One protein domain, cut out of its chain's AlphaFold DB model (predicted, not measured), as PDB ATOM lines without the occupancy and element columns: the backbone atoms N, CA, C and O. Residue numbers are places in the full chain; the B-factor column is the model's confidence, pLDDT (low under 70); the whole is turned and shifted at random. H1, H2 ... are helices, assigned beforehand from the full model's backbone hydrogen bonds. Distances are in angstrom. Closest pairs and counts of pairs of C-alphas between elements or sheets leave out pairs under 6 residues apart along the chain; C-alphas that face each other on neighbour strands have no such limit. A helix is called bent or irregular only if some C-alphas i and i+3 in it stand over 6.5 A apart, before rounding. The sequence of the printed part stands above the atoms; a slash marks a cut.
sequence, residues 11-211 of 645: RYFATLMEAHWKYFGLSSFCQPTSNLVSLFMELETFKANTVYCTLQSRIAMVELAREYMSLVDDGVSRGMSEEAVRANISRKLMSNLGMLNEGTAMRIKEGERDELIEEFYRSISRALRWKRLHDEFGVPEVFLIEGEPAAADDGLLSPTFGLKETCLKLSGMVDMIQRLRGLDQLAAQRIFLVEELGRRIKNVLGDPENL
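This is residues 11 to 211 of the 645 residues of an uncharacterized protein of Aspergillus flavus (UniProt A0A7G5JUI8). Look first for two long helices, H2 and the shorter H4, that cross as an X, with H3 folded back from the last end of H2 into one corner between them. The opposite corner, between the first half of H2 and the last turns of H4, holds a loose cluster of H1, H5, H7, H8 and H9, with little H6 at its edge; residues 31 to 37 and 106 to 112 stick out. The printed part has 201 residues with nine named helices, H1 to H9 in that order, and no named strand, and its class is all helix. It is loose, with a radius of gyration of the C-alphas of 20.7 A and spans of 56 by 47 by 29 A.

Begin with H2, residues 36 to 77, one of two hubs that touch four helices each. Its residues 58 to 66 touch residues 123 to 131 of H4, residues 110 to 137, about perpendicular at 87 degrees; the closest C-alphas, of Met 61 and Ala 127, are 4.6 A apart. Farther along, residues 68 to 76 of H2 touch H3, residues 82 to 96, at a steep tilt of 46 degrees, opposite ways, with the C-alphas of Gly 75 and Val 85 closest at 5.6 A. H3 and H4 only just touch, with 3 pairs of C-alphas within 8 A, the closest being Ser 90 and Tyr 121 at 7.9 A. The other hub is H5, residues 140 to 144, which touches residues 51 to 59 of H2; the C-alphas of Leu 55 and Phe 143 are closest at 5.8 A. H5 only just touches H7, residues 163 to 169, with 3 pairs within 8 A, Glu 141 and Cys 167 closest at 5.4 A. H6, residues 154 to 157, touches H7 only at the corner, and only just, with 3 pairs within 8 A; the closest C-alphas, of Leu 156 and Leu 163, are 7.0 A apart. H8, residues 173 to 180, and H9, residues 187 to 205, form a helical hairpin at a shallow tilt of 21 degrees, with the C-alphas of Leu 180 and Arg 190 closest at 6.5 A. H1, residues 11 to 17, only just touches H9, with 3 pairs within 8 A, Met 17 and Ile 201 closest at 6.7 A. H2 and H9 are apart. Every O i to N i+4 pair is within hydrogen-bond range in H2, H3, H4, H7, H8 and H9; in H1 it is 1 of 3, beside 3 of 4 O i to N i+3 pairs, in H5 0 of 1, beside 2 of 2, and H6 is too short for an i+4 pair.

Find C-alpha 36 at (-60.298, -32.328, -9.985); from there H2 runs 61.2 A to C-alpha 77 at (-1.719, -45.731, -21.557). H4 measures 41.5 A, H9 26.9 A and H3 20.9 A from first to last C-alpha. H1 begins at C-alpha 11, (-39.086, -25.611, -29.724), and is irregular, C-alphas 12 and 15 being 8.1 A apart.

The two C-alphas farthest apart, of Asn 35 and Gly 79, are 65.4 A apart, while those of Arg 11 and Leu 211, first and last printed, are 6.5 A apart. The printed part has no cut. The links H1 to H2, 18 residues, and H3 to H4, 13 residues, are long. Mean pLDDT of the printed part is 75.6; 63 residues are under 70, among them 27 to 42, 93 to 114 and 148 to 161.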
ATOM      1  N   ARG A  11     -38.482 -24.269 -29.579       77.12
ATOM      2  CA  ARG A  11     -39.086 -25.611 -29.724       77.12
ATOM      3  C   ARG A  11     -38.309 -26.727 -29.027       77.12
ATOM      4  O   ARG A  11     -38.909 -27.668 -28.529       77.12
ATOM      5  N   TYR A  12     -36.983 -26.609 -28.945       81.62
ATOM      6  CA  TYR A  12     -36.158 -27.602 -28.264       81.62
ATOM      7  C   TYR A  12     -36.268 -27.495 -26.746       81.62
ATOM      8  O   TYR A  12     -35.762 -28.360 -26.063       81.62
ATOM      9  N   PHE A  13     -36.919 -26.478 -26.190       86.00
ATOM     10  CA  PHE A  13     -37.142 -26.334 -24.753       86.00
ATOM     11  C   PHE A  13     -38.639 -26.399 -24.408       86.00
ATOM     12  O   PHE A  13     -39.052 -25.863 -23.381       86.00
ATOM     13  N   ALA A  14     -39.470 -27.037 -25.243       80.69
ATOM     14  CA  ALA A  14     -40.923 -27.072 -25.050       80.69
ATOM     15  C   ALA A  14     -41.315 -27.665 -23.690       80.69
ATOM     16  O   ALA A  14     -42.002 -27.003 -22.910       80.69
ATOM     17  N   THR A  15     -40.744 -28.814 -23.316       81.44
ATOM     18  CA  THR A  15     -40.960 -29.399 -21.978       81.44
ATOM     19  C   THR A  15     -40.587 -28.437 -20.828       81.44
ATOM     20  O   THR A  15     -41.233 -28.436 -19.781       81.44
ATOM     21  N   LEU A  16     -39.560 -27.590 -21.004       87.06
ATOM     22  CA  LEU A  16     -39.135 -26.598 -20.005       87.06
ATOM     23  C   LEU A  16     -40.139 -25.440 -19.875       87.06
ATOM     24  O   LEU A  16     -40.382 -24.967 -18.764       87.06
ATOM     25  N   MET A  17     -40.709 -24.991 -20.996       84.50
ATOM     26  CA  MET A  17     -41.697 -23.907 -21.046       84.50
ATOM     27  C   MET A  17     -43.080 -24.342 -20.551       84.50
ATOM     28  O   MET A  17     -43.785 -23.540 -19.947       84.50
ATOM     29  N   GLU A  18     -43.451 -25.605 -20.762       82.50
ATOM     30  CA  GLU A  18     -44.727 -26.167 -20.300       82.50
ATOM     31  C   GLU A  18     -44.737 -26.550 -18.810       82.50
ATOM     32  O   GLU A  18     -45.788 -26.876 -18.255       82.50
ATOM     33  N   ALA A  19     -43.581 -26.566 -18.144       84.88
ATOM     34  CA  ALA A  19     -43.472 -27.027 -16.766       84.88
ATOM     35  C   ALA A  19     -43.982 -25.987 -15.751       84.88
ATOM     36  O   ALA A  19     -43.433 -24.891 -15.606       84.88
ATOM     37  N   HIS A  20     -44.971 -26.368 -14.938       85.62
ATOM     38  CA  HIS A  20     -45.469 -25.538 -13.839       85.62
ATOM     39  C   HIS A  20     -44.633 -25.694 -12.552       85.62
ATOM     40  O   HIS A  20     -44.977 -26.421 -11.615       85.62
ATOM     41  N   TRP A  21     -43.547 -24.921 -12.457       87.81
ATOM     42  CA  TRP A  21     -42.567 -24.951 -11.354       87.81
ATOM     43  C   TRP A  21     -43.128 -24.696  -9.944       87.81
ATOM     44  O   TRP A  21     -42.528 -25.118  -8.956       87.81
ATOM     45  N   LYS A  22     -44.308 -24.073  -9.818       84.88
ATOM     46  CA  LYS A  22     -44.996 -23.846  -8.530       84.88
ATOM     47  C   LYS A  22     -45.311 -25.151  -7.782       84.88
ATOM     48  O   LYS A  22     -45.357 -25.167  -6.548       84.88
ATOM     49  N   TYR A  23     -45.513 -26.242  -8.517       81.94
ATOM     50  CA  TYR A  23     -45.904 -27.540  -7.962       81.94
ATOM     51  C   TYR A  23     -44.738 -28.530  -7.845       81.94
ATOM     52  O   TYR A  23     -44.879 -29.593  -7.247       81.94
ATOM     53  N   PHE A  24     -43.555 -28.148  -8.325       83.25
ATOM     54  CA  PHE A  24     -42.351 -28.970  -8.289       83.25
ATOM     55  C   PHE A  24     -41.939 -29.356  -6.855       83.25
ATOM     56  O   PHE A  24     -41.821 -28.481  -5.997       83.25
ATOM     57  N   GLY A  25     -41.699 -30.648  -6.596       72.88
ATOM     58  CA  GLY A  25     -41.181 -31.150  -5.311       72.88
ATOM     59  C   GLY A  25     -42.188 -31.301  -4.156       72.88
ATOM     60  O   GLY A  25     -41.825 -31.848  -3.122       72.88
ATOM     61  N   LEU A  26     -43.459 -30.904  -4.309       71.06
ATOM     62  CA  LEU A  26     -44.474 -31.038  -3.249       71.06
ATOM     63  C   LEU A  26     -44.886 -32.506  -3.029       71.06
ATOM     64  O   LEU A  26     -45.776 -33.015  -3.702       71.06
ATOM     65  N   SER A  27     -44.278 -33.192  -2.057       56.50
ATOM     66  CA  SER A  27     -44.613 -34.588  -1.712       56.50
ATOM     67  C   SER A  27     -45.830 -34.752  -0.785       56.50
ATOM     68  O   SER A  27     -46.312 -35.866  -0.584       56.50
ATOM     69  N   SER A  28     -46.353 -33.667  -0.206       50.00
ATOM     70  CA  SER A  28     -47.309 -33.704   0.914       50.00
ATOM     71  C   SER A  28     -48.798 -33.724   0.536       50.00
ATOM     72  O   SER A  28     -49.641 -33.679   1.431       50.00
ATOM     73  N   PHE A  29     -49.149 -33.858  -0.748       47.44
ATOM     74  CA  PHE A  29     -50.553 -33.932  -1.191       47.44
ATOM     75  C   PHE A  29     -50.953 -35.236  -1.897       47.44
ATOM     76  O   PHE A  29     -52.117 -35.391  -2.257       47.44
ATOM     77  N   CYS A  30     -50.058 -36.223  -2.003       43.06
ATOM     78  CA  CYS A  30     -50.404 -37.554  -2.508       43.06
ATOM     79  C   CYS A  30     -51.087 -38.409  -1.422       43.06
ATOM     80  O   CYS A  30     -50.528 -39.381  -0.917       43.06
ATOM     81  N   GLN A  31     -52.321 -38.056  -1.066       45.44
ATOM     82  CA  GLN A  31     -53.326 -39.071  -0.756       45.44
ATOM     83  C   GLN A  31     -54.228 -39.196  -1.985       45.44
ATOM     84  O   GLN A  31     -54.647 -38.159  -2.503       45.44
ATOM     85  N   PRO A  32     -54.561 -40.416  -2.446       42.28
ATOM     86  CA  PRO A  32     -55.479 -40.582  -3.563       42.28
ATOM     87  C   PRO A  32     -56.826 -39.983  -3.153       42.28
ATOM     88  O   PRO A  32     -57.540 -40.534  -2.313       42.28
ATOM     89  N   THR A  33     -57.144 -38.809  -3.689       48.88
ATOM     90  CA  THR A  33     -58.373 -38.077  -3.382       48.88
ATOM     91  C   THR A  33     -59.033 -37.630  -4.678       48.88
ATOM     92  O   THR A  33     -58.386 -37.201  -5.630       48.88
ATOM     93  N   SER A  34     -60.353 -37.782  -4.725       49.44
ATOM     94  CA  SER A  34     -61.195 -37.756  -5.924       49.44
ATOM     95  C   SER A  34     -61.588 -36.350  -6.405       49.44
ATOM     96  O   SER A  34     -62.678 -36.180  -6.948       49.44
ATOM     97  N   ASN A  35     -60.769 -35.322  -6.161       55.62
ATOM     98  CA  ASN A  35     -61.078 -33.947  -6.566       55.62
ATOM     99  C   ASN A  35     -60.280 -33.546  -7.821       55.62
ATOM    100  O   ASN A  35     -59.086 -33.796  -7.929       55.62
ATOM    101  N   LEU A  36     -60.927 -32.874  -8.774       53.62
ATOM    102  CA  LEU A  36     -60.298 -32.328  -9.985       53.62
ATOM    103  C   LEU A  36     -59.103 -31.416  -9.681       53.62
ATOM    104  O   LEU A  36     -58.142 -31.399 -10.441       53.62
ATOM    105  N   VAL A  37     -59.145 -30.686  -8.562       58.16
ATOM    106  CA  VAL A  37     -58.036 -29.822  -8.138       58.16
ATOM    107  C   VAL A  37     -56.803 -30.648  -7.769       58.16
ATOM    108  O   VAL A  37     -55.704 -30.276  -8.162       58.16
ATOM    109  N   SER A  38     -56.956 -31.779  -7.073       59.34
ATOM    110  CA  SER A  38     -55.819 -32.652  -6.749       59.34
ATOM    111  C   SER A  38     -55.283 -33.361  -7.992       59.34
ATOM    112  O   SER A  38     -54.073 -33.424  -8.157       59.34
ATOM    113  N   LEU A  39     -56.155 -33.789  -8.910       59.25
ATOM    114  CA  LEU A  39     -55.738 -34.398 -10.179       59.25
ATOM    115  C   LEU A  39     -54.976 -33.409 -11.084       59.25
ATOM    116  O   LEU A  39     -53.971 -33.770 -11.689       59.25
ATOM    117  N   PHE A  40     -55.424 -32.150 -11.153       66.12
ATOM    118  CA  PHE A  40     -54.713 -31.086 -11.868       66.12
ATOM    119  C   PHE A  40     -53.331 -30.842 -11.251       66.12
ATOM    120  O   PHE A  40     -52.330 -30.817 -11.956       66.12
ATOM    121  N   MET A  41     -53.260 -30.747  -9.922       65.38
ATOM    122  CA  MET A  41     -51.991 -30.610  -9.206       65.38
ATOM    123  C   MET A  41     -51.058 -31.801  -9.456       65.38
ATOM    124  O   MET A  41     -49.862 -31.594  -9.632       65.38
ATOM    125  N   GLU A  42     -51.577 -33.032  -9.505       69.50
ATOM    126  CA  GLU A  42     -50.806 -34.241  -9.827       69.50
ATOM    127  C   GLU A  42     -50.242 -34.199 -11.254       69.50
ATOM    128  O   GLU A  42     -49.053 -34.464 -11.443       69.50
ATOM    129  N   LEU A  43     -51.052 -33.804 -12.242       70.81
ATOM    130  CA  LEU A  43     -50.625 -33.668 -13.637       70.81
ATOM    131  C   LEU A  43     -49.531 -32.597 -13.795       70.81
ATOM    132  O   LEU A  43     -48.512 -32.831 -14.447       70.81
ATOM    133  N   GLU A  44     -49.699 -31.445 -13.147       77.56
ATOM    134  CA  GLU A  44     -48.717 -30.359 -13.204       77.56
ATOM    135  C   GLU A  44     -47.418 -30.694 -12.456       77.56
ATOM    136  O   GLU A  44     -46.313 -30.369 -12.901       77.56
ATOM    137  N   THR A  45     -47.531 -31.425 -11.345       78.38
ATOM    138  CA  THR A  45     -46.378 -31.960 -10.607       78.38
ATOM    139  C   THR A  45     -45.608 -32.972 -11.460       78.38
ATOM    140  O   THR A  45     -44.375 -32.993 -11.435       78.38
ATOM    141  N   PHE A  46     -46.308 -33.784 -12.258       77.06
ATOM    142  CA  PHE A  46     -45.701 -34.770 -13.150       77.06
ATOM    143  C   PHE A  46     -44.837 -34.121 -14.244       77.06
ATOM    144  O   PHE A  46     -43.692 -34.543 -14.429       77.06
ATOM    145  N   LYS A  47     -45.317 -33.059 -14.911       78.62
ATOM    146  CA  LYS A  47     -44.545 -32.343 -15.949       78.62
ATOM    147  C   LYS A  47     -43.249 -31.743 -15.390       78.62
ATOM    148  O   LYS A  47     -42.168 -31.993 -15.922       78.62
ATOM    149  N   ALA A  48     -43.327 -31.024 -14.268       83.81
ATOM    150  CA  ALA A  48     -42.146 -30.422 -13.647       83.81
ATOM    151  C   ALA A  48     -41.143 -31.481 -13.137       83.81
ATOM    152  O   ALA A  48     -39.929 -31.333 -13.299       83.81
ATOM    153  N   ASN A  49     -41.635 -32.589 -12.573       84.06
ATOM    154  CA  ASN A  49     -40.777 -33.702 -12.156       84.06
ATOM    155  C   ASN A  49     -40.129 -34.419 -13.345       84.06
ATOM    156  O   ASN A  49     -38.997 -34.885 -13.217       84.06
ATOM    157  N   THR A  50     -40.799 -34.474 -14.499       84.94
ATOM    158  CA  THR A  50     -40.244 -35.054 -15.732       84.94
ATOM    159  C   THR A  50     -39.009 -34.288 -16.197       84.94
ATOM    160  O   THR A  50     -37.979 -34.912 -16.461       84.94
ATOM    161  N   VAL A  51     -39.058 -32.950 -16.209       86.69
ATOM    162  CA  VAL A  51     -37.895 -32.106 -16.549       86.69
ATOM    163  C   VAL A  51     -36.719 -32.404 -15.621       86.69
ATOM    164  O   VAL A  51     -35.604 -32.646 -16.079       86.69
ATOM    165  N   TYR A  52     -36.966 -32.453 -14.311       88.69
ATOM    166  CA  TYR A  52     -35.916 -32.717 -13.330       88.69
ATOM    167  C   TYR A  52     -35.328 -34.126 -13.440       88.69
ATOM    168  O   TYR A  52     -34.109 -34.278 -13.428       88.69
ATOM    169  N   CYS A  53     -36.162 -35.161 -13.567       83.38
ATOM    170  CA  CYS A  53     -35.678 -36.538 -13.696       83.38
ATOM    171  C   CYS A  53     -34.857 -36.714 -14.979       83.38
ATOM    172  O   CYS A  53     -33.809 -37.361 -14.957       83.38
ATOM    173  N   THR A  54     -35.290 -36.081 -16.070       87.06
ATOM    174  CA  THR A  54     -34.566 -36.080 -17.347       87.06
ATOM    175  C   THR A  54     -33.217 -35.372 -17.219       87.06
ATOM    176  O   THR A  54     -32.196 -35.916 -17.639       87.06
ATOM    177  N   LEU A  55     -33.186 -34.204 -16.572       90.88
ATOM    178  CA  LEU A  55     -31.962 -33.460 -16.276       90.88
ATOM    179  C   LEU A  55     -30.977 -34.288 -15.435       90.88
ATOM    180  O   LEU A  55     -29.812 -34.404 -15.803       90.88
ATOM    181  N   GLN A  56     -31.436 -34.896 -14.336       89.81
ATOM    182  CA  GLN A  56     -30.594 -35.727 -13.465       89.81
ATOM    183  C   GLN A  56     -30.038 -36.947 -14.204       89.81
ATOM    184  O   GLN A  56     -28.852 -37.242 -14.095       89.81
ATOM    185  N   SER A  57     -30.874 -37.614 -15.003       85.38
ATOM    186  CA  SER A  57     -30.453 -38.742 -15.837       85.38
ATOM    187  C   SER A  57     -29.349 -38.339 -16.817       85.38
ATOM    188  O   SER A  57     -28.331 -39.019 -16.919       85.38
ATOM    189  N   ARG A  58     -29.489 -37.190 -17.489       90.50
ATOM    190  CA  ARG A  58     -28.489 -36.686 -18.444       90.50
ATOM    191  C   ARG A  58     -27.187 -36.251 -17.767       90.50
ATOM    192  O   ARG A  58     -26.121 -36.566 -18.289       90.50
ATOM    193  N   ILE A  59     -27.252 -35.606 -16.600       89.12
ATOM    194  CA  ILE A  59     -26.058 -35.278 -15.798       89.12
ATOM    195  C   ILE A  59     -25.307 -36.560 -15.420       89.12
ATOM    196  O   ILE A  59     -24.110 -36.665 -15.689       89.12
ATOM    197  N   ALA A  60     -26.022 -37.560 -14.897       84.69
ATOM    198  CA  ALA A  60     -25.445 -38.854 -14.543       84.69
ATOM    199  C   ALA A  60     -24.852 -39.578 -15.764       84.69
ATOM    200  O   ALA A  60     -23.770 -40.152 -15.676       84.69
ATOM    201  N   MET A  61     -25.505 -39.510 -16.932       85.44
ATOM    202  CA  MET A  61     -24.943 -40.042 -18.177       85.44
ATOM    203  C   MET A  61     -23.621 -39.359 -18.541       85.44
ATOM    204  O   MET A  61     -22.668 -40.032 -18.915       85.44
ATOM    205  N   VAL A  62     -23.512 -38.035 -18.424       88.06
ATOM    206  CA  VAL A  62     -22.255 -37.342 -18.743       88.06
ATOM    207  C   VAL A  62     -21.143 -37.687 -17.750       88.06
ATOM    208  O   VAL A  62     -19.996 -37.858 -18.161       88.06
ATOM    209  N   GLU A  63     -21.460 -37.839 -16.466       86.50
ATOM    210  CA  GLU A  63     -20.510 -38.335 -15.463       86.50
ATOM    211  C   GLU A  63     -20.037 -39.756 -15.787       86.50
ATOM    212  O   GLU A  63     -18.829 -39.998 -15.831       86.50
ATOM    213  N   LEU A  64     -20.964 -40.648 -16.144       82.38
ATOM    214  CA  LEU A  64     -20.664 -42.006 -16.598       82.38
ATOM    215  C   LEU A  64     -19.734 -42.003 -17.820       82.38
ATOM    216  O   LEU A  64     -18.774 -42.767 -17.878       82.38
ATOM    217  N   ALA A  65     -19.979 -41.119 -18.792       86.25
ATOM    218  CA  ALA A  65     -19.118 -40.962 -19.962       86.25
ATOM    219  C   ALA A  65     -17.714 -40.455 -19.600       86.25
ATOM    220  O   ALA A  65     -16.740 -40.890 -20.213       86.25
ATOM    221  N   ARG A  66     -17.586 -39.540 -18.629       86.81
ATOM    222  CA  ARG A  66     -16.276 -39.067 -18.148       86.81
ATOM    223  C   ARG A  66     -15.494 -40.192 -17.479       86.81
ATOM    224  O   ARG A  66     -14.315 -40.358 -17.779       86.81
ATOM    225  N   GLU A  67     -16.146 -40.968 -16.617       82.69
ATOM    226  CA  GLU A  67     -15.527 -42.115 -15.952       82.69
ATOM    227  C   GLU A  67     -15.107 -43.184 -16.968       82.69
ATOM    228  O   GLU A  67     -13.968 -43.645 -16.946       82.69
ATOM    229  N   TYR A  68     -15.985 -43.510 -17.920       83.75
ATOM    230  CA  TYR A  68     -15.689 -44.452 -18.996       83.75
ATOM    231  C   TYR A  68     -14.475 -44.017 -19.829       83.75
ATOM    232  O   TYR A  68     -13.561 -44.812 -20.026       83.75
ATOM    233  N   MET A  69     -14.425 -42.754 -20.275       83.88
ATOM    234  CA  MET A  69     -13.294 -42.224 -21.051       83.88
ATOM    235  C   MET A  69     -11.986 -42.233 -20.252       83.88
ATOM    236  O   MET A  69     -10.975 -42.687 -20.766       83.88
ATOM    237  N   SER A  70     -12.020 -41.817 -18.982       83.69
ATOM    238  CA  SER A  70     -10.849 -41.842 -18.093       83.69
ATOM    239  C   SER A  70     -10.271 -43.252 -17.941       83.69
ATOM    240  O   SER A  70      -9.060 -43.458 -18.021       83.69
ATOM    241  N   LEU A  71     -11.144 -44.251 -17.781       79.44
ATOM    242  CA  LEU A  71     -10.731 -45.649 -17.706       79.44
ATOM    243  C   LEU A  71     -10.157 -46.143 -19.040       79.44
ATOM    244  O   LEU A  71      -9.201 -46.919 -19.031       79.44
ATOM    245  N   VAL A  72     -10.729 -45.717 -20.174       81.00
ATOM    246  CA  VAL A  72     -10.233 -46.087 -21.508       81.00
ATOM    247  C   VAL A  72      -8.844 -45.496 -21.736       81.00
ATOM    248  O   VAL A  72      -7.938 -46.231 -22.124       81.00
ATOM    249  N   ASP A  73      -8.648 -44.221 -21.408       81.06
ATOM    250  CA  ASP A  73      -7.361 -43.538 -21.534       81.06
ATOM    251  C   ASP A  73      -6.288 -44.175 -20.626       81.06
ATOM    252  O   ASP A  73      -5.170 -44.433 -21.080       81.06
ATOM    253  N   ASP A  74      -6.625 -44.539 -19.377       78.69
ATOM    254  CA  ASP A  74      -5.733 -45.290 -18.472       78.69
ATOM    255  C   ASP A  74      -5.372 -46.670 -19.049       78.69
ATOM    256  O   ASP A  74      -4.201 -47.052 -19.060       78.69
ATOM    257  N   GLY A  75      -6.343 -47.407 -19.593       75.62
ATOM    258  CA  GLY A  75      -6.107 -48.716 -20.206       75.62
ATOM    259  C   GLY A  75      -5.206 -48.654 -21.443       75.62
ATOM    260  O   GLY A  75      -4.288 -49.467 -21.580       75.62
ATOM    261  N   VAL A  76      -5.423 -47.665 -22.313       80.44
ATOM    262  CA  VAL A  76      -4.590 -47.430 -23.505       80.44
ATOM    263  C   VAL A  76      -3.176 -47.004 -23.099       80.44
ATOM    264  O   VAL A  76      -2.201 -47.517 -23.647       80.44
ATOM    265  N   SER A  77      -3.032 -46.155 -22.074       78.56
ATOM    266  CA  SER A  77      -1.719 -45.731 -21.557       78.56
ATOM    267  C   SER A  77      -0.871 -46.887 -20.999       78.56
ATOM    268  O   SER A  77       0.357 -46.807 -20.976       78.56
ATOM    269  N   ARG A  78      -1.512 -47.997 -20.610       78.25
ATOM    270  CA  ARG A  78      -0.874 -49.235 -20.127       78.25
ATOM    271  C   ARG A  78      -0.532 -50.230 -21.246       78.25
ATOM    272  O   ARG A  78      -0.154 -51.362 -20.952       78.25
ATOM    273  N   GLY A  79      -0.644 -49.823 -22.514       76.88
ATOM    274  CA  GLY A  79      -0.211 -50.600 -23.681       76.88
ATOM    275  C   GLY A  79      -1.220 -51.634 -24.193       76.88
ATOM    276  O   GLY A  79      -0.851 -52.507 -24.977       76.88
ATOM    277  N   MET A  80      -2.482 -51.567 -23.761       75.44
ATOM    278  CA  MET A  80      -3.552 -52.421 -24.282       75.44
ATOM    279  C   MET A  80      -4.160 -51.828 -25.567       75.44
ATOM    280  O   MET A  80      -4.228 -50.610 -25.719       75.44
ATOM    281  N   SER A  81      -4.654 -52.677 -26.477       75.12
ATOM    282  CA  SER A  81      -5.402 -52.204 -27.651       75.12
ATOM    283  C   SER A  81      -6.755 -51.615 -27.241       75.12
ATOM    284  O   SER A  81      -7.423 -52.123 -26.338       75.12
ATOM    285  N   GLU A  82      -7.182 -50.551 -27.921       72.38
ATOM    286  CA  GLU A  82      -8.394 -49.793 -27.584       72.38
ATOM    287  C   GLU A  82      -9.658 -50.676 -27.528       72.38
ATOM    288  O   GLU A  82     -10.492 -50.534 -26.633       72.38
ATOM    289  N   GLU A  83      -9.766 -51.659 -28.422       74.56
ATOM    290  CA  GLU A  83     -10.870 -52.628 -28.462       74.56
ATOM    291  C   GLU A  83     -10.901 -53.536 -27.220       74.56
ATOM    292  O   GLU A  83     -11.956 -53.737 -26.610       74.56
ATOM    293  N   ALA A  84      -9.737 -54.034 -26.787       69.25
ATOM    294  CA  ALA A  84      -9.621 -54.887 -25.605       69.25
ATOM    295  C   ALA A  84      -9.899 -54.108 -24.308       69.25
ATOM    296  O   ALA A  84     -10.511 -54.634 -23.372       69.25
ATOM    297  N   VAL A  85      -9.485 -52.838 -24.262       74.19
ATOM    298  CA  VAL A  85      -9.716 -51.917 -23.143       74.19
ATOM    299  C   VAL A  85     -11.206 -51.633 -22.967       74.19
ATOM    300  O   VAL A  85     -11.741 -51.823 -21.873       74.19
ATOM    301  N   ARG A  86     -11.904 -51.268 -24.050       74.38
ATOM    302  CA  ARG A  86     -13.348 -50.980 -24.030       74.38
ATOM    303  C   ARG A  86     -14.168 -52.185 -23.561       74.38
ATOM    304  O   ARG A  86     -15.045 -52.033 -22.714       74.38
ATOM    305  N   ALA A  87     -13.855 -53.393 -24.034       70.25
ATOM    306  CA  ALA A  87     -14.546 -54.613 -23.607       70.25
ATOM    307  C   ALA A  87     -14.331 -54.938 -22.114       70.25
ATOM    308  O   ALA A  87     -15.257 -55.369 -21.422       70.25
ATOM    309  N   ASN A  88     -13.117 -54.721 -21.597       70.06
ATOM    310  CA  ASN A  88     -12.794 -54.987 -20.196       70.06
ATOM    311  C   ASN A  88     -13.425 -53.955 -19.244       70.06
ATOM    312  O   ASN A  88     -13.985 -54.314 -18.206       70.06
ATOM    313  N   ILE A  89     -13.392 -52.675 -19.619       71.25
ATOM    314  CA  ILE A  89     -13.970 -51.579 -18.831       71.25
ATOM    315  C   ILE A  89     -15.481 -51.693 -18.768       71.25
ATOM    316  O   ILE A  89     -16.028 -51.597 -17.673       71.25
ATOM    317  N   SER A  90     -16.153 -51.970 -19.890       69.38
ATOM    318  CA  SER A  90     -17.601 -52.180 -19.888       69.38
ATOM    319  C   SER A  90     -18.001 -53.285 -18.910       69.38
ATOM    320  O   SER A  90     -18.927 -53.112 -18.123       69.38
ATOM    321  N   ARG A  91     -17.242 -54.390 -18.869       68.56
ATOM    322  CA  ARG A  91     -17.474 -55.497 -17.927       68.56
ATOM    323  C   ARG A  91     -17.267 -55.085 -16.465       68.56
ATOM    324  O   ARG A  91     -18.074 -55.443 -15.608       68.56
ATOM    325  N   LYS A  92     -16.227 -54.296 -16.183       71.31
ATOM    326  CA  LYS A  92     -15.937 -53.764 -14.841       71.31
ATOM    327  C   LYS A  92     -17.001 -52.768 -14.367       71.31
ATOM    328  O   LYS A  92     -17.439 -52.847 -13.223       71.31
ATOM    329  N   LEU A  93     -17.451 -51.871 -15.241       69.81
ATOM    330  CA  LEU A  93     -18.484 -50.882 -14.933       69.81
ATOM    331  C   LEU A  93     -19.841 -51.558 -14.673       69.81
ATOM    332  O   LEU A  93     -20.489 -51.262 -13.674       69.81
ATOM    333  N   MET A  94     -20.229 -52.524 -15.516       67.06
ATOM    334  CA  MET A  94     -21.439 -53.333 -15.313       67.06
ATOM    335  C   MET A  94     -21.398 -54.111 -13.987       67.06
ATOM    336  O   MET A  94     -22.418 -54.233 -13.307       67.06
ATOM    337  N   SER A  95     -20.222 -54.596 -13.577       68.19
ATOM    338  CA  SER A  95     -20.036 -55.223 -12.263       68.19
ATOM    339  C   SER A  95     -20.193 -54.227 -11.111       68.19
ATOM    340  O   SER A  95     -20.896 -54.527 -10.150       68.19
ATOM    341  N   ASN A  96     -19.575 -53.044 -11.192       68.00
ATOM    342  CA  ASN A  96     -19.666 -52.014 -10.148       68.00
ATOM    343  C   ASN A  96     -21.098 -51.485  -9.968       68.00
ATOM    344  O   ASN A  96     -21.507 -51.180  -8.851       68.00
ATOM    345  N   LEU A  97     -21.872 -51.425 -11.055       65.06
ATOM    346  CA  LEU A  97     -23.295 -51.071 -11.045       65.06
ATOM    347  C   LEU A  97     -24.202 -52.221 -10.557       65.06
ATOM    348  O   LEU A  97     -25.421 -52.070 -10.530       65.06
ATOM    349  N   GLY A  98     -23.635 -53.373 -10.175       63.66
ATOM    350  CA  GLY A  98     -24.370 -54.533  -9.660       63.66
ATOM    351  C   GLY A  98     -25.141 -55.328 -10.721       63.66
ATOM    352  O   GLY A  98     -25.899 -56.234 -10.374       63.66
ATOM    353  N   MET A  99     -24.943 -55.027 -12.010       60.50
ATOM    354  CA  MET A  99     -25.637 -55.684 -13.127       60.50
ATOM    355  C   MET A  99     -25.105 -57.099 -13.409       60.50
ATOM    356  O   MET A  99     -25.778 -57.894 -14.059       60.50
ATOM    357  N   LEU A 100     -23.916 -57.433 -12.895       58.25
ATOM    358  CA  LEU A 100     -23.231 -58.716 -13.099       58.25
ATOM    359  C   LEU A 100     -22.877 -59.422 -11.773       58.25
ATOM    360  O   LEU A 100     -21.809 -60.017 -11.655       58.25
ATOM    361  N   ASN A 101     -23.740 -59.364 -10.754       56.94
ATOM    362  CA  ASN A 101     -23.496 -60.090  -9.500       56.94
ATOM    363  C   ASN A 101     -23.496 -61.619  -9.721       56.94
ATOM    364  O   ASN A 101     -24.401 -62.164 -10.360       56.94
ATOM    365  N   GLU A 102     -22.525 -62.325  -9.126       50.44
ATOM    366  CA  GLU A 102     -22.309 -63.779  -9.291       50.44
ATOM    367  C   GLU A 102     -23.547 -64.634  -8.946       50.44
ATOM    368  O   GLU A 102     -23.746 -65.701  -9.523       50.44
ATOM    369  N   GLY A 103     -24.434 -64.149  -8.068       51.56
ATOM    370  CA  GLY A 103     -25.693 -64.824  -7.719       51.56
ATOM    371  C   GLY A 103     -26.811 -64.703  -8.766       51.56
ATOM    372  O   GLY A 103     -27.676 -65.575  -8.840       51.56
ATOM    373  N   THR A 104     -26.796 -63.659  -9.598       46.88
ATOM    374  CA  THR A 104     -27.793 -63.431 -10.662       46.88
ATOM    375  C   THR A 104     -27.370 -64.107 -11.970       46.88
ATOM    376  O   THR A 104     -28.212 -64.564 -12.742       46.88
ATOM    377  N   ALA A 105     -26.058 -64.266 -12.183       46.44
ATOM    378  CA  ALA A 105     -25.471 -64.879 -13.374       46.44
ATOM    379  C   ALA A 105     -25.849 -66.361 -13.583       46.44
ATOM    380  O   ALA A 105     -25.790 -66.841 -14.713       46.44
ATOM    381  N   MET A 106     -26.283 -67.076 -12.533       46.84
ATOM    382  CA  MET A 106     -26.728 -68.477 -12.627       46.84
ATOM    383  C   MET A 106     -28.155 -68.659 -13.185       46.84
ATOM    384  O   MET A 106     -28.582 -69.795 -13.383       46.84
ATOM    385  N   ARG A 107     -28.911 -67.575 -13.432       51.44
ATOM    386  CA  ARG A 107     -30.300 -67.637 -13.938       51.44
ATOM    387  C   ARG A 107     -30.545 -66.974 -15.293       51.44
ATOM    388  O   ARG A 107     -31.634 -67.152 -15.829       51.44
ATOM    389  N   ILE A 108     -29.577 -66.240 -15.832       55.06
ATOM    390  CA  ILE A 108     -29.736 -65.488 -17.082       55.06
ATOM    391  C   ILE A 108     -29.349 -66.403 -18.246       55.06
ATOM    392  O   ILE A 108     -28.231 -66.926 -18.272       55.06
ATOM    393  N   LYS A 109     -30.275 -66.636 -19.184       58.75
ATOM    394  CA  LYS A 109     -29.982 -67.414 -20.402       58.75
ATOM    395  C   LYS A 109     -28.944 -66.665 -21.241       58.75
ATOM    396  O   LYS A 109     -28.924 -65.442 -21.246       58.75
ATOM    397  N   GLU A 110     -28.103 -67.387 -21.976       56.62
ATOM    398  CA  GLU A 110     -26.980 -66.809 -22.737       56.62
ATOM    399  C   GLU A 110     -27.410 -65.644 -23.658       56.62
ATOM    400  O   GLU A 110     -26.758 -64.607 -23.663       56.62
ATOM    401  N   GLY A 111     -28.592 -65.728 -24.286       59.03
ATOM    402  CA  GLY A 111     -29.152 -64.642 -25.108       59.03
ATOM    403  C   GLY A 111     -29.619 -63.385 -24.353       59.03
ATOM    404  O   GLY A 111     -29.567 -62.297 -24.910       59.03
ATOM    405  N   GLU A 112     -30.019 -63.491 -23.081       60.25
ATOM    406  CA  GLU A 112     -30.394 -62.326 -22.251       60.25
ATOM    407  C   GLU A 112     -29.154 -61.542 -21.788       60.25
ATOM    408  O   GLU A 112     -29.225 -60.348 -21.499       60.25
ATOM    409  N   ARG A 113     -27.990 -62.205 -21.721       63.12
ATOM    410  CA  ARG A 113     -26.716 -61.559 -21.387       63.12
ATOM    411  C   ARG A 113     -26.230 -60.673 -22.531       63.12
ATOM    412  O   ARG A 113     -25.765 -59.568 -22.268       63.12
ATOM    413  N   ASP A 114     -26.350 -61.141 -23.768       65.31
ATOM    414  CA  ASP A 114     -25.938 -60.379 -24.950       65.31
ATOM    415  C   ASP A 114     -26.840 -59.156 -25.170       65.31
ATOM    416  O   ASP A 114     -26.346 -58.067 -25.460       65.31
ATOM    417  N   GLU A 115     -28.146 -59.291 -24.919       71.56
ATOM    418  CA  GLU A 115     -29.094 -58.170 -24.954       71.56
ATOM    419  C   GLU A 115     -28.763 -57.095 -23.903       71.56
ATOM    420  O   GLU A 115     -28.741 -55.902 -24.214       71.56
ATOM    421  N   LEU A 116     -28.409 -57.511 -22.681       68.44
ATOM    422  CA  LEU A 116     -27.984 -56.606 -21.607       68.44
ATOM    423  C   LEU A 116     -26.694 -55.848 -21.962       68.44
ATOM    424  O   LEU A 116     -26.550 -54.662 -21.659       68.44
ATOM    425  N   ILE A 117     -25.746 -56.536 -22.602       69.62
ATOM    426  CA  ILE A 117     -24.479 -55.951 -23.051       69.62
ATOM    427  C   ILE A 117     -24.734 -54.911 -24.152       69.62
ATOM    428  O   ILE A 117     -24.198 -53.804 -24.082       69.62
ATOM    429  N   GLU A 118     -25.585 -55.225 -25.129       73.94
ATOM    430  CA  GLU A 118     -25.980 -54.294 -26.193       73.94
ATOM    431  C   GLU A 118     -26.705 -53.052 -25.651       73.94
ATOM    432  O   GLU A 118     -26.422 -51.919 -26.056       73.94
ATOM    433  N   GLU A 119     -27.600 -53.222 -24.677       76.31
ATOM    434  CA  GLU A 119     -28.280 -52.101 -24.021       76.31
ATOM    435  C   GLU A 119     -27.298 -51.203 -23.247       76.31
ATOM    436  O   GLU A 119     -27.390 -49.965 -23.284       76.31
ATOM    437  N   PHE A 120     -26.302 -51.808 -22.601       78.38
ATOM    438  CA  PHE A 120     -25.242 -51.085 -21.909       78.38
ATOM    439  C   PHE A 120     -24.359 -50.280 -22.881       78.38
ATOM    440  O   PHE A 120     -24.120 -49.088 -22.659       78.38
ATOM    441  N   TYR A 121     -23.944 -50.866 -24.010       76.94
ATOM    442  CA  TYR A 121     -23.193 -50.151 -25.053       76.94
ATOM    443  C   TYR A 121     -23.997 -49.017 -25.696       76.94
ATOM    444  O   TYR A 121     -23.452 -47.940 -25.980       76.94
ATOM    445  N   ARG A 122     -25.309 -49.205 -25.874       81.50
ATOM    446  CA  ARG A 122     -26.219 -48.148 -26.336       81.50
ATOM    447  C   ARG A 122     -26.281 -46.993 -25.335       81.50
ATOM    448  O   ARG A 122     -26.265 -45.830 -25.742       81.50
ATOM    449  N   SER A 123     -26.289 -47.301 -24.040       81.19
ATOM    450  CA  SER A 123     -26.288 -46.311 -22.956       81.19
ATOM    451  C   SER A 123     -24.976 -45.525 -22.878       81.19
ATOM    452  O   SER A 123     -25.017 -44.297 -22.801       81.19
ATOM    453  N   ILE A 124     -23.818 -46.184 -23.014       82.94
ATOM    454  CA  ILE A 124     -22.513 -45.501 -23.110       82.94
ATOM    455  C   ILE A 124     -22.471 -44.583 -24.333       82.94
ATOM    456  O   ILE A 124     -22.020 -43.442 -24.251       82.94
ATOM    457  N   SER A 125     -22.978 -45.051 -25.470       83.69
ATOM    458  CA  SER A 125     -23.004 -44.259 -26.700       83.69
ATOM    459  C   SER A 125     -23.878 -43.006 -26.550       83.69
ATOM    460  O   SER A 125     -23.486 -41.929 -26.996       83.69
ATOM    461  N   ARG A 126     -25.035 -43.107 -25.879       84.31
ATOM    462  CA  ARG A 126     -25.888 -41.957 -25.512       84.31
ATOM    463  C   ARG A 126     -25.157 -40.996 -24.574       84.31
ATOM    464  O   ARG A 126     -25.148 -39.791 -24.814       84.31
ATOM    465  N   ALA A 127     -24.496 -41.534 -23.557       86.62
ATOM    466  CA  ALA A 127     -23.717 -40.777 -22.588       86.62
ATOM    467  C   ALA A 127     -22.576 -39.971 -23.237       86.62
ATOM    468  O   ALA A 127     -22.419 -38.779 -22.966       86.62
ATOM    469  N   LEU A 128     -21.827 -40.581 -24.161       85.75
ATOM    470  CA  LEU A 128     -20.755 -39.916 -24.908       85.75
ATOM    471  C   LEU A 128     -21.280 -38.786 -25.808       85.75
ATOM    472  O   LEU A 128     -20.620 -37.752 -25.925       85.75
ATOM    473  N   ARG A 129     -22.472 -38.941 -26.406       86.75
ATOM    474  CA  ARG A 129     -23.110 -37.871 -27.198       86.75
ATOM    475  C   ARG A 129     -23.487 -36.670 -26.334       86.75
ATOM    476  O   ARG A 129     -23.136 -35.544 -26.682       86.75
ATOM    477  N   TRP A 130     -24.122 -36.900 -25.185       88.25
ATOM    478  CA  TRP A 130     -24.438 -35.828 -24.234       88.25
ATOM    479  C   TRP A 130     -23.186 -35.140 -23.691       88.25
ATOM    480  O   TRP A 130     -23.175 -33.918 -23.565       88.25
ATOM    481  N   LYS A 131     -22.115 -35.900 -23.423       89.12
ATOM    482  CA  LYS A 131     -20.829 -35.340 -22.993       89.12
ATOM    483  C   LYS A 131     -20.231 -34.434 -24.066       89.12
ATOM    484  O   LYS A 131     -19.851 -33.316 -23.748       89.12
ATOM    485  N   ARG A 132     -20.177 -34.886 -25.326       86.81
ATOM    486  CA  ARG A 132     -19.673 -34.074 -26.447       86.81
ATOM    487  C   ARG A 132     -20.427 -32.750 -26.548       86.81
ATOM    488  O   ARG A 132     -19.806 -31.700 -26.652       86.81
ATOM    489  N   LEU A 133     -21.755 -32.813 -26.485       85.94
ATOM    490  CA  LEU A 133     -22.606 -31.632 -26.569       85.94
ATOM    491  C   LEU A 133     -22.378 -30.681 -25.380       85.94
ATOM    492  O   LEU A 133     -22.259 -29.475 -25.566       85.94
ATOM    493  N   HIS A 134     -22.242 -31.221 -24.168       89.31
ATOM    494  CA  HIS A 134     -21.896 -30.446 -22.977       89.31
ATOM    495  C   HIS A 134     -20.520 -29.778 -23.080       89.31
ATOM    496  O   HIS A 134     -20.392 -28.605 -22.743       89.31
ATOM    497  N   ASP A 135     -19.499 -30.503 -23.537       87.38
ATOM    498  CA  ASP A 135     -18.134 -29.981 -23.653       87.38
ATOM    499  C   ASP A 135     -18.049 -28.854 -24.697       87.38
ATOM    500  O   ASP A 135     -17.334 -27.878 -24.487       87.38
ATOM    501  N   GLU A 136     -18.833 -28.944 -25.776       85.69
ATOM    502  CA  GLU A 136     -18.912 -27.906 -26.810       85.69
ATOM    503  C   GLU A 136     -19.682 -26.657 -26.341       85.69
ATOM    504  O   GLU A 136     -19.335 -25.527 -26.693       85.69
ATOM    505  N   PHE A 137     -20.737 -26.828 -25.540       85.31
ATOM    506  CA  PHE A 137     -21.586 -25.722 -25.078       85.31
ATOM    507  C   PHE A 137     -21.042 -25.048 -23.814       85.31
ATOM    508  O   PHE A 137     -21.247 -23.850 -23.623       85.31
ATOM    509  N   GLY A 138     -20.347 -25.802 -22.961       85.12
ATOM    510  CA  GLY A 138     -19.718 -25.330 -21.727       85.12
ATOM    511  C   GLY A 138     -20.678 -25.069 -20.561       85.12
ATOM    512  O   GLY A 138     -20.225 -24.644 -19.500       85.12
ATOM    513  N   VAL A 139     -21.982 -25.310 -20.733       89.94
ATOM    514  CA  VAL A 139     -23.014 -25.076 -19.710       89.94
ATOM    515  C   VAL A 139     -24.013 -26.243 -19.628       89.94
ATOM    516  O   VAL A 139     -24.355 -26.829 -20.661       89.94
ATOM    517  N   PRO A 140     -24.506 -26.606 -18.427       90.81
ATOM    518  CA  PRO A 140     -25.393 -27.758 -18.237       90.81
ATOM    519  C   PRO A 140     -26.820 -27.540 -18.762       90.81
ATOM    520  O   PRO A 140     -27.576 -28.499 -18.892       90.81
ATOM    521  N   GLU A 141     -27.208 -26.308 -19.094       91.94
ATOM    522  CA  GLU A 141     -28.527 -25.961 -19.638       91.94
ATOM    523  C   GLU A 141     -28.842 -26.673 -20.956       91.94
ATOM    524  O   GLU A 141     -30.010 -26.871 -21.286       91.94
ATOM    525  N   VAL A 142     -27.818 -27.148 -21.670       88.56
ATOM    526  CA  VAL A 142     -28.001 -27.991 -22.854       88.56
ATOM    527  C   VAL A 142     -28.731 -29.303 -22.538       88.56
ATOM    528  O   VAL A 142     -29.388 -29.872 -23.403       88.56
ATOM    529  N   PHE A 143     -28.705 -29.770 -21.285       90.50
ATOM    530  CA  PHE A 143     -29.453 -30.949 -20.841       90.50
ATOM    531  C   PHE A 143     -30.947 -30.697 -20.639       90.50
ATOM    532  O   PHE A 143     -31.661 -31.636 -20.292       90.50
ATOM    533  N   LEU A 144     -31.431 -29.467 -20.818       89.44
ATOM    534  CA  LEU A 144     -32.855 -29.137 -20.730       89.44
ATOM    535  C   LEU A 144     -33.573 -29.252 -22.082       89.44
ATOM    536  O   LEU A 144     -34.788 -29.072 -22.122       89.44
ATOM    537  N   ILE A 145     -32.853 -29.574 -23.165       88.12
ATOM    538  CA  ILE A 145     -33.465 -29.721 -24.487       88.12
ATOM    539  C   ILE A 145     -34.344 -30.974 -24.591       88.12
ATOM    540  O   ILE A 145     -34.094 -32.002 -23.961       88.12
ATOM    541  N   GLU A 146     -35.364 -30.927 -25.422       79.06
ATOM    542  CA  GLU A 146     -36.256 -32.026 -25.732       79.06
ATOM    543  C   GLU A 146     -35.645 -32.913 -26.823       79.06
ATOM    544  O   GLU A 146     -35.093 -32.417 -27.804       79.06
ATOM    545  N   GLY A 147     -35.718 -34.234 -26.635       73.25
ATOM    546  CA  GLY A 147     -35.131 -35.219 -27.549       73.25
ATOM    547  C   GLY A 147     -33.710 -35.681 -27.191       73.25
ATOM    548  O   GLY A 147     -33.107 -35.254 -26.202       73.25
ATOM    549  N   GLU A 148     -33.194 -36.635 -27.968       69.06
ATOM    550  CA  GLU A 148     -31.819 -37.135 -27.862       69.06
ATOM    551  C   GLU A 148     -30.951 -36.591 -28.997       69.06
ATOM    552  O   GLU A 148     -31.416 -36.573 -30.134       69.06
ATOM    553  N   PRO A 149     -29.679 -36.238 -28.735       67.62
ATOM    554  CA  PRO A 149     -28.755 -35.868 -29.797       67.62
ATOM    555  C   PRO A 149     -28.512 -37.077 -30.709       67.62
ATOM    556  O   PRO A 149     -28.088 -38.146 -30.238       67.62
ATOM    557  N   ALA A 150     -28.782 -36.919 -32.007       64.06
ATOM    558  CA  ALA A 150     -28.510 -37.955 -32.998       64.06
ATOM    559  C   ALA A 150     -26.994 -38.135 -33.218       64.06
ATOM    560  O   ALA A 150     -26.174 -37.296 -32.847       64.06
ATOM    561  N   ALA A 151     -26.590 -39.260 -33.815       52.25
ATOM    562  CA  ALA A 151     -25.173 -39.575 -34.039       52.25
ATOM    563  C   ALA A 151     -24.467 -38.631 -35.040       52.25
ATOM    564  O   ALA A 151     -23.241 -38.548 -35.010       52.25
ATOM    565  N   ALA A 152     -25.229 -37.925 -35.883       50.16
ATOM    566  CA  ALA A 152     -24.753 -37.052 -36.963       50.16
ATOM    567  C   ALA A 152     -25.320 -35.619 -36.865       50.16
ATOM    568  O   ALA A 152     -25.514 -34.949 -37.875       50.16
ATOM    569  N   ASP A 153     -25.658 -35.167 -35.656       56.28
ATOM    570  CA  ASP A 153     -26.414 -33.930 -35.440       56.28
ATOM    571  C   ASP A 153     -25.522 -32.669 -35.419       56.28
ATOM    572  O   ASP A 153     -25.514 -31.893 -34.462       56.28
ATOM    573  N   ASP A 154     -24.770 -32.440 -36.502       54.59
ATOM    574  CA  ASP A 154     -24.008 -31.196 -36.715       54.59
ATOM    575  C   ASP A 154     -24.940 -29.966 -36.798       54.59
ATOM    576  O   ASP A 154     -24.515 -28.825 -36.603       54.59
ATOM    577  N   GLY A 155     -26.244 -30.192 -37.011       59.72
ATOM    578  CA  GLY A 155     -27.289 -29.169 -37.000       59.72
ATOM    579  C   GLY A 155     -27.497 -28.508 -35.633       59.72
ATOM    580  O   GLY A 155     -27.635 -27.289 -35.578       59.72
ATOM    581  N   LEU A 156     -27.447 -29.259 -34.521       62.06
ATOM    582  CA  LEU A 156     -27.541 -28.690 -33.161       62.06
ATOM    583  C   LEU A 156     -26.308 -27.847 -32.794       62.06
ATOM    584  O   LEU A 156     -26.402 -26.935 -31.969       62.06
ATOM    585  N   LEU A 157     -25.164 -28.146 -33.416       61.56
ATOM    586  CA  LEU A 157     -23.906 -27.415 -33.259       61.56
ATOM    587  C   LEU A 157     -23.795 -26.215 -34.214       61.56
ATOM    588  O   LEU A 157     -22.904 -25.381 -34.044       61.56
ATOM    589  N   SER A 158     -24.685 -26.103 -35.207       64.44
ATOM    590  CA  SER A 158     -24.613 -25.035 -36.199       64.44
ATOM    591  C   SER A 158     -24.864 -23.658 -35.557       64.44
ATOM    592  O   SER A 158     -25.902 -23.452 -34.912       64.44
ATOM    593  N   PRO A 159     -23.979 -22.663 -35.787       61.91
ATOM    594  CA  PRO A 159     -24.140 -21.305 -35.263       61.91
ATOM    595  C   PRO A 159     -25.461 -20.643 -35.680       61.91
ATOM    596  O   PRO A 159     -25.973 -19.783 -34.966       61.91
ATOM    597  N   THR A 160     -26.039 -21.061 -36.812       60.06
ATOM    598  CA  THR A 160     -27.271 -20.492 -37.378       60.06
ATOM    599  C   THR A 160     -28.519 -20.719 -36.521       60.06
ATOM    600  O   THR A 160     -29.466 -19.938 -36.624       60.06
ATOM    601  N   PHE A 161     -28.536 -21.737 -35.649       66.50
ATOM    602  CA  PHE A 161     -29.674 -22.010 -34.759       66.50
ATOM    603  C   PHE A 161     -29.621 -21.247 -33.430       66.50
ATOM    604  O   PHE A 161     -30.627 -21.201 -32.726       66.50
ATOM    605  N   GLY A 162     -28.474 -20.656 -33.065       73.38
ATOM    606  CA  GLY A 162     -28.331 -19.876 -31.829       73.38
ATOM    607  C   GLY A 162     -28.535 -20.674 -30.529       73.38
ATOM    608  O   GLY A 162     -28.761 -20.080 -29.472       73.38
ATOM    609  N   LEU A 163     -28.454 -22.012 -30.575       81.88
ATOM    610  CA  LEU A 163     -28.707 -22.880 -29.417       81.88
ATOM    611  C   LEU A 163     -27.670 -22.664 -28.305       81.88
ATOM    612  O   LEU A 163     -28.037 -22.581 -27.134       81.88
ATOM    613  N   LYS A 164     -26.386 -22.511 -28.662       83.00
ATOM    614  CA  LYS A 164     -25.291 -22.237 -27.712       83.00
ATOM    615  C   LYS A 164     -25.480 -20.899 -27.002       83.00
ATOM    616  O   LYS A 164     -25.390 -20.832 -25.781       83.00
ATOM    617  N   GLU A 165     -25.833 -19.854 -27.749       83.44
ATOM    618  CA  GLU A 165     -26.149 -18.538 -27.182       83.44
ATOM    619  C   GLU A 165     -27.377 -18.598 -26.262       83.44
ATOM    620  O   GLU A 165     -27.378 -18.006 -25.184       83.44
ATOM    621  N   THR A 166     -28.404 -19.363 -26.641       85.81
ATOM    622  CA  THR A 166     -29.600 -19.570 -25.812       85.81
ATOM    623  C   THR A 166     -29.268 -20.309 -24.515       85.81
ATOM    624  O   THR A 166     -29.672 -19.857 -23.448       85.81
ATOM    625  N   CYS A 167     -28.473 -21.382 -24.567       87.50
ATOM    626  CA  CYS A 167     -28.029 -22.096 -23.366       87.50
ATOM    627  C   CYS A 167     -27.216 -21.184 -22.433       87.50
ATOM    628  O   CYS A 167     -27.438 -21.189 -21.226       87.50
ATOM    629  N   LEU A 168     -26.330 -20.345 -22.986       87.00
ATOM    630  CA  LEU A 168     -25.577 -19.353 -22.210       87.00
ATOM    631  C   LEU A 168     -26.495 -18.307 -21.557       87.00
ATOM    632  O   LEU A 168     -26.277 -17.943 -20.403       87.00
ATOM    633  N   LYS A 169     -27.551 -17.857 -22.247       88.44
ATOM    634  CA  LYS A 169     -28.563 -16.940 -21.685       88.44
ATOM    635  C   LYS A 169     -29.395 -17.576 -20.565       88.44
ATOM    636  O   LYS A 169     -29.848 -16.861 -19.675       88.44
ATOM    637  N   LEU A 170     -29.584 -18.896 -20.591       89.50
ATOM    638  CA  LEU A 170     -30.271 -19.656 -19.539       89.50
ATOM    639  C   LEU A 170     -29.340 -20.056 -18.377       89.50
ATOM    640  O   LEU A 170     -29.803 -20.679 -17.423       89.50
ATOM    641  N   SER A 171     -28.051 -19.706 -18.431       89.50
ATOM    642  CA  SER A 171     -27.045 -20.138 -17.454       89.50
ATOM    643  C   SER A 171     -27.473 -19.909 -15.995       89.50
ATOM    644  O   SER A 171     -27.976 -18.846 -15.609       89.50
ATOM    645  N   GLY A 172     -27.283 -20.946 -15.176       89.00
ATOM    646  CA  GLY A 172     -27.664 -20.988 -13.765       89.00
ATOM    647  C   GLY A 172     -29.070 -21.538 -13.519       89.00
ATOM    648  O   GLY A 172     -29.442 -21.764 -12.366       89.00
ATOM    649  N   MET A 173     -29.860 -21.794 -14.567       91.56
ATOM    650  CA  MET A 173     -31.177 -22.414 -14.426       91.56
ATOM    651  C   MET A 173     -31.113 -23.834 -13.886       91.56
ATOM    652  O   MET A 173     -31.970 -24.209 -13.087       91.56
ATOM    653  N   VAL A 174     -30.094 -24.607 -14.260       92.12
ATOM    654  CA  VAL A 174     -29.919 -25.972 -13.742       92.12
ATOM    655  C   VAL A 174     -29.734 -25.972 -12.220       92.12
ATOM    656  O   VAL A 174     -30.399 -26.744 -11.528       92.12
ATOM    657  N   ASP A 175     -28.908 -25.069 -11.685       91.06
ATOM    658  CA  ASP A 175     -28.693 -24.920 -10.236       91.06
ATOM    659  C   ASP A 175     -29.977 -24.462  -9.523       91.06
ATOM    660  O   ASP A 175     -30.357 -25.024  -8.495       91.06
ATOM    661  N   MET A 176     -30.715 -23.515 -10.112       90.81
ATOM    662  CA  MET A 176     -32.021 -23.090  -9.597       90.81
ATOM    663  C   MET A 176     -33.016 -24.262  -9.519       90.81
ATOM    664  O   MET A 176     -33.614 -24.496  -8.467       90.81
ATOM    665  N   ILE A 177     -33.146 -25.050 -10.590       90.81
ATOM    666  CA  ILE A 177     -34.019 -26.234 -10.641       90.81
ATOM    667  C   ILE A 177     -33.624 -27.260  -9.569       90.81
ATOM    668  O   ILE A 177     -34.487 -27.808  -8.880       90.81
ATOM    669  N   GLN A 178     -32.325 -27.510  -9.385       89.25
ATOM    670  CA  GLN A 178     -31.835 -28.449  -8.375       89.25
ATOM    671  C   GLN A 178     -32.132 -27.984  -6.945       89.25
ATOM    672  O   GLN A 178     -32.549 -28.792  -6.112       89.25
ATOM    673  N   ARG A 179     -31.988 -26.683  -6.664       88.38
ATOM    674  CA  ARG A 179     -32.256 -26.105  -5.339       88.38
ATOM    675  C   ARG A 179     -33.732 -26.107  -4.964       88.38
ATOM    676  O   ARG A 179     -34.030 -26.230  -3.779       88.38
ATOM    677  N   LEU A 180     -34.654 -26.027  -5.930       86.12
ATOM    678  CA  LEU A 180     -36.095 -26.013  -5.642       86.12
ATOM    679  C   LEU A 180     -36.549 -27.195  -4.768       86.12
ATOM    680  O   LEU A 180     -37.391 -26.998  -3.896       86.12
ATOM    681  N   ARG A 181     -35.977 -28.393  -4.961       77.44
ATOM    682  CA  ARG A 181     -36.338 -29.610  -4.206       77.44
ATOM    683  C   ARG A 181     -35.882 -29.576  -2.740       77.44
ATOM    684  O   ARG A 181     -36.376 -30.341  -1.928       77.44
ATOM    685  N   GLY A 182     -34.923 -28.715  -2.396       72.94
ATOM    686  CA  GLY A 182     -34.432 -28.538  -1.024       72.94
ATOM    687  C   GLY A 182     -35.172 -27.457  -0.230       72.94
ATOM    688  O   GLY A 182     -34.875 -27.259   0.945       72.94
ATOM    689  N   LEU A 183     -36.115 -26.739  -0.855       79.19
ATOM    690  CA  LEU A 183     -36.765 -25.547  -0.293       79.19
ATOM    691  C   LEU A 183     -38.207 -25.794   0.190       79.19
ATOM    692  O   LEU A 183     -38.958 -24.839   0.396       79.19
ATOM    693  N   ASP A 184     -38.601 -27.051   0.416       66.88
ATOM    694  CA  ASP A 184     -39.987 -27.443   0.729       66.88
ATOM    695  C   ASP A 184     -40.575 -26.759   1.979       66.88
ATOM    696  O   ASP A 184     -41.783 -26.539   2.056       66.88
ATOM    697  N   GLN A 185     -39.734 -26.381   2.947       63.97
ATOM    698  CA  GLN A 185     -40.152 -25.712   4.189       63.97
ATOM    699  C   GLN A 185     -39.931 -24.185   4.186       63.97
ATOM    700  O   GLN A 185     -40.301 -23.509   5.145       63.97
ATOM    701  N   LEU A 186     -39.356 -23.616   3.118       77.94
ATOM    702  CA  LEU A 186     -38.959 -22.203   3.029       77.94
ATOM    703  C   LEU A 186     -39.785 -21.467   1.962       77.94
ATOM    704  O   LEU A 186     -39.296 -21.116   0.888       77.94
ATOM    705  N   ALA A 187     -41.060 -21.214   2.280       75.38
ATOM    706  CA  ALA A 187     -42.061 -20.698   1.338       75.38
ATOM    707  C   ALA A 187     -41.630 -19.421   0.585       75.38
ATOM    708  O   ALA A 187     -41.831 -19.332  -0.622       75.38
ATOM    709  N   ALA A 188     -40.991 -18.461   1.263       81.56
ATOM    710  CA  ALA A 188     -40.569 -17.202   0.643       81.56
ATOM    711  C   ALA A 188     -39.442 -17.388  -0.393       81.56
ATOM    712  O   ALA A 188     -39.506 -16.829  -1.486       81.56
ATOM    713  N   GLN A 189     -38.435 -18.211  -0.079       83.69
ATOM    714  CA  GLN A 189     -37.314 -18.489  -0.986       83.69
ATOM    715  C   GLN A 189     -37.769 -19.299  -2.202       83.69
ATOM    716  O   GLN A 189     -37.313 -19.060  -3.318       83.69
ATOM    717  N   ARG A 190     -38.711 -20.223  -1.991       87.94
ATOM    718  CA  ARG A 190     -39.298 -21.025  -3.060       87.94
ATOM    719  C   ARG A 190     -40.129 -20.181  -4.027       87.94
ATOM    720  O   ARG A 190     -39.958 -20.327  -5.230       87.94
ATOM    721  N   ILE A 191     -40.982 -19.285  -3.519       85.31
ATOM    722  CA  ILE A 191     -41.772 -18.366  -4.361       85.31
ATOM    723  C   ILE A 191     -40.843 -17.505  -5.220       85.31
ATOM    724  O   ILE A 191     -40.996 -17.484  -6.438       85.31
ATOM    725  N   PHE A 192     -39.834 -16.884  -4.602       88.00
ATOM    726  CA  PHE A 192     -38.858 -16.056  -5.310       88.00
ATOM    727  C   PHE A 192     -38.165 -16.815  -6.452       88.00
ATOM    728  O   PHE A 192     -38.078 -16.323  -7.574       88.00
ATOM    729  N   LEU A 193     -37.695 -18.034  -6.181       89.00
ATOM    730  CA  LEU A 193     -36.930 -18.812  -7.150       89.00
ATOM    731  C   LEU A 193     -37.809 -19.363  -8.291       89.00
ATOM    732  O   LEU A 193     -37.360 -19.426  -9.433       89.00
ATOM    733  N   VAL A 194     -39.078 -19.687  -8.015       89.62
ATOM    734  CA  VAL A 194     -40.073 -20.047  -9.044       89.62
ATOM    735  C   VAL A 194     -40.397 -18.856  -9.953       89.62
ATOM    736  O   VAL A 194     -40.453 -19.017 -11.172       89.62
ATOM    737  N   GLU A 195     -40.587 -17.660  -9.389       88.50
ATOM    738  CA  GLU A 195     -40.827 -16.441 -10.172       88.50
ATOM    739  C   GLU A 195     -39.613 -16.066 -11.035       88.50
ATOM    740  O   GLU A 195     -39.768 -15.680 -12.194       88.50
ATOM    741  N   GLU A 196     -38.401 -16.225 -10.499       89.81
ATOM    742  CA  GLU A 196     -37.148 -16.020 -11.228       89.81
ATOM    743  C   GLU A 196     -37.011 -16.972 -12.423       89.81
ATOM    744  O   GLU A 196     -36.704 -16.525 -13.531       89.81
ATOM    745  N   LEU A 197     -37.288 -18.266 -12.220       89.69
ATOM    746  CA  LEU A 197     -37.269 -19.276 -13.280       89.69
ATOM    747  C   LEU A 197     -38.257 -18.932 -14.396       89.69
ATOM    748  O   LEU A 197     -37.863 -18.867 -15.560       89.69
ATOM    749  N   GLY A 198     -39.515 -18.643 -14.048       87.44
ATOM    750  CA  GLY A 198     -40.539 -18.281 -15.033       87.44
ATOM    751  C   GLY A 198     -40.171 -17.030 -15.833       87.44
ATOM    752  O   GLY A 198     -40.322 -17.002 -17.054       87.44
ATOM    753  N   ARG A 199     -39.613 -16.011 -15.168       87.38
ATOM    754  CA  ARG A 199     -39.190 -14.769 -15.827       87.38
ATOM    755  C   ARG A 199     -38.043 -14.994 -16.809       87.38
ATOM    756  O   ARG A 199     -38.089 -14.465 -17.916       87.38
ATOM    757  N   ARG A 200     -37.021 -15.774 -16.435       89.44
ATOM    758  CA  ARG A 200     -35.879 -16.070 -17.321       89.44
ATOM    759  C   ARG A 200     -36.285 -16.910 -18.524       89.44
ATOM    760  O   ARG A 200     -35.881 -16.577 -19.635       89.44
ATOM    761  N   ILE A 201     -37.125 -17.927 -18.314       88.38
ATOM    762  CA  ILE A 201     -37.690 -18.748 -19.395       88.38
ATOM    763  C   ILE A 201     -38.411 -17.848 -20.398       88.38
ATOM    764  O   ILE A 201     -38.068 -17.853 -21.579       88.38
ATOM    765  N   LYS A 202     -39.331 -17.003 -19.920       84.75
ATOM    766  CA  LYS A 202     -40.105 -16.101 -20.780       84.75
ATOM    767  C   LYS A 202     -39.229 -15.081 -21.514       84.75
ATOM    768  O   LYS A 202     -39.434 -14.842 -22.700       84.75
ATOM    769  N   ASN A 203     -38.237 -14.502 -20.837       84.69
ATOM    770  CA  ASN A 203     -37.350 -13.495 -21.426       84.69
ATOM    771  C   ASN A 203     -36.448 -14.056 -22.536       84.69
ATOM    772  O   ASN A 203     -36.103 -13.324 -23.460       84.69
ATOM    773  N   VAL A 204     -36.027 -15.318 -22.427       85.00
ATOM    774  CA  VAL A 204     -35.072 -15.929 -23.364       85.00
ATOM    775  C   VAL A 204     -35.775 -16.718 -24.472       85.00
ATOM    776  O   VAL A 204     -35.330 -16.677 -25.619       85.00
ATOM    777  N   LEU A 205     -36.860 -17.427 -24.149       83.38
ATOM    778  CA  LEU A 205     -37.534 -18.357 -25.063       83.38
ATOM    779  C   LEU A 205     -38.856 -17.815 -25.635       83.38
ATOM    780  O   LEU A 205     -39.301 -18.303 -26.669       83.38
ATOM    781  N   GLY A 206     -39.438 -16.767 -25.043       76.12
ATOM    782  CA  GLY A 206     -40.708 -16.177 -25.480       76.12
ATOM    783  C   GLY A 206     -41.939 -16.776 -24.789       76.12
ATOM    784  O   GLY A 206     -41.827 -17.488 -23.793       76.12
ATOM    785  N   ASP A 207     -43.131 -16.425 -25.284       70.12
ATOM    786  CA  ASP A 207     -44.406 -16.933 -24.754       70.12
ATOM    787  C   ASP A 207     -44.757 -18.287 -25.403       70.12
ATOM    788  O   ASP A 207     -44.689 -18.365 -26.637       70.12
ATOM    789  N   PRO A 208     -45.142 -19.328 -24.636       61.50
ATOM    790  CA  PRO A 208     -45.487 -20.648 -25.169       61.50
ATOM    791  C   PRO A 208     -46.581 -20.654 -26.249       61.50
ATOM    792  O   PRO A 208     -46.568 -21.530 -27.108       61.50
ATOM    793  N   GLU A 209     -47.487 -19.671 -26.276       56.66
ATOM    794  CA  GLU A 209     -48.528 -19.576 -27.317       56.66
ATOM    795  C   GLU A 209     -47.971 -19.296 -28.729       56.66
ATOM    796  O   GLU A 209     -48.639 -19.587 -29.715       56.66
ATOM    797  N   ASN A 210     -46.731 -18.803 -28.857       53.56
ATOM    798  CA  ASN A 210     -46.113 -18.471 -30.151       53.56
ATOM    799  C   ASN A 210     -45.249 -19.603 -30.749       53.56
ATOM    800  O   ASN A 210     -44.504 -19.368 -31.698       53.56
ATOM    801  N   LEU A 211     -45.271 -20.816 -30.184       52.19
ATOM    802  CA  LEU A 211     -44.372 -21.912 -30.594       52.19
ATOM    803  C   LEU A 211     -44.715 -22.566 -31.943       52.19
ATOM    804  O   LEU A 211     -43.925 -23.375 -32.428       52.19
TER     805      LEU A 211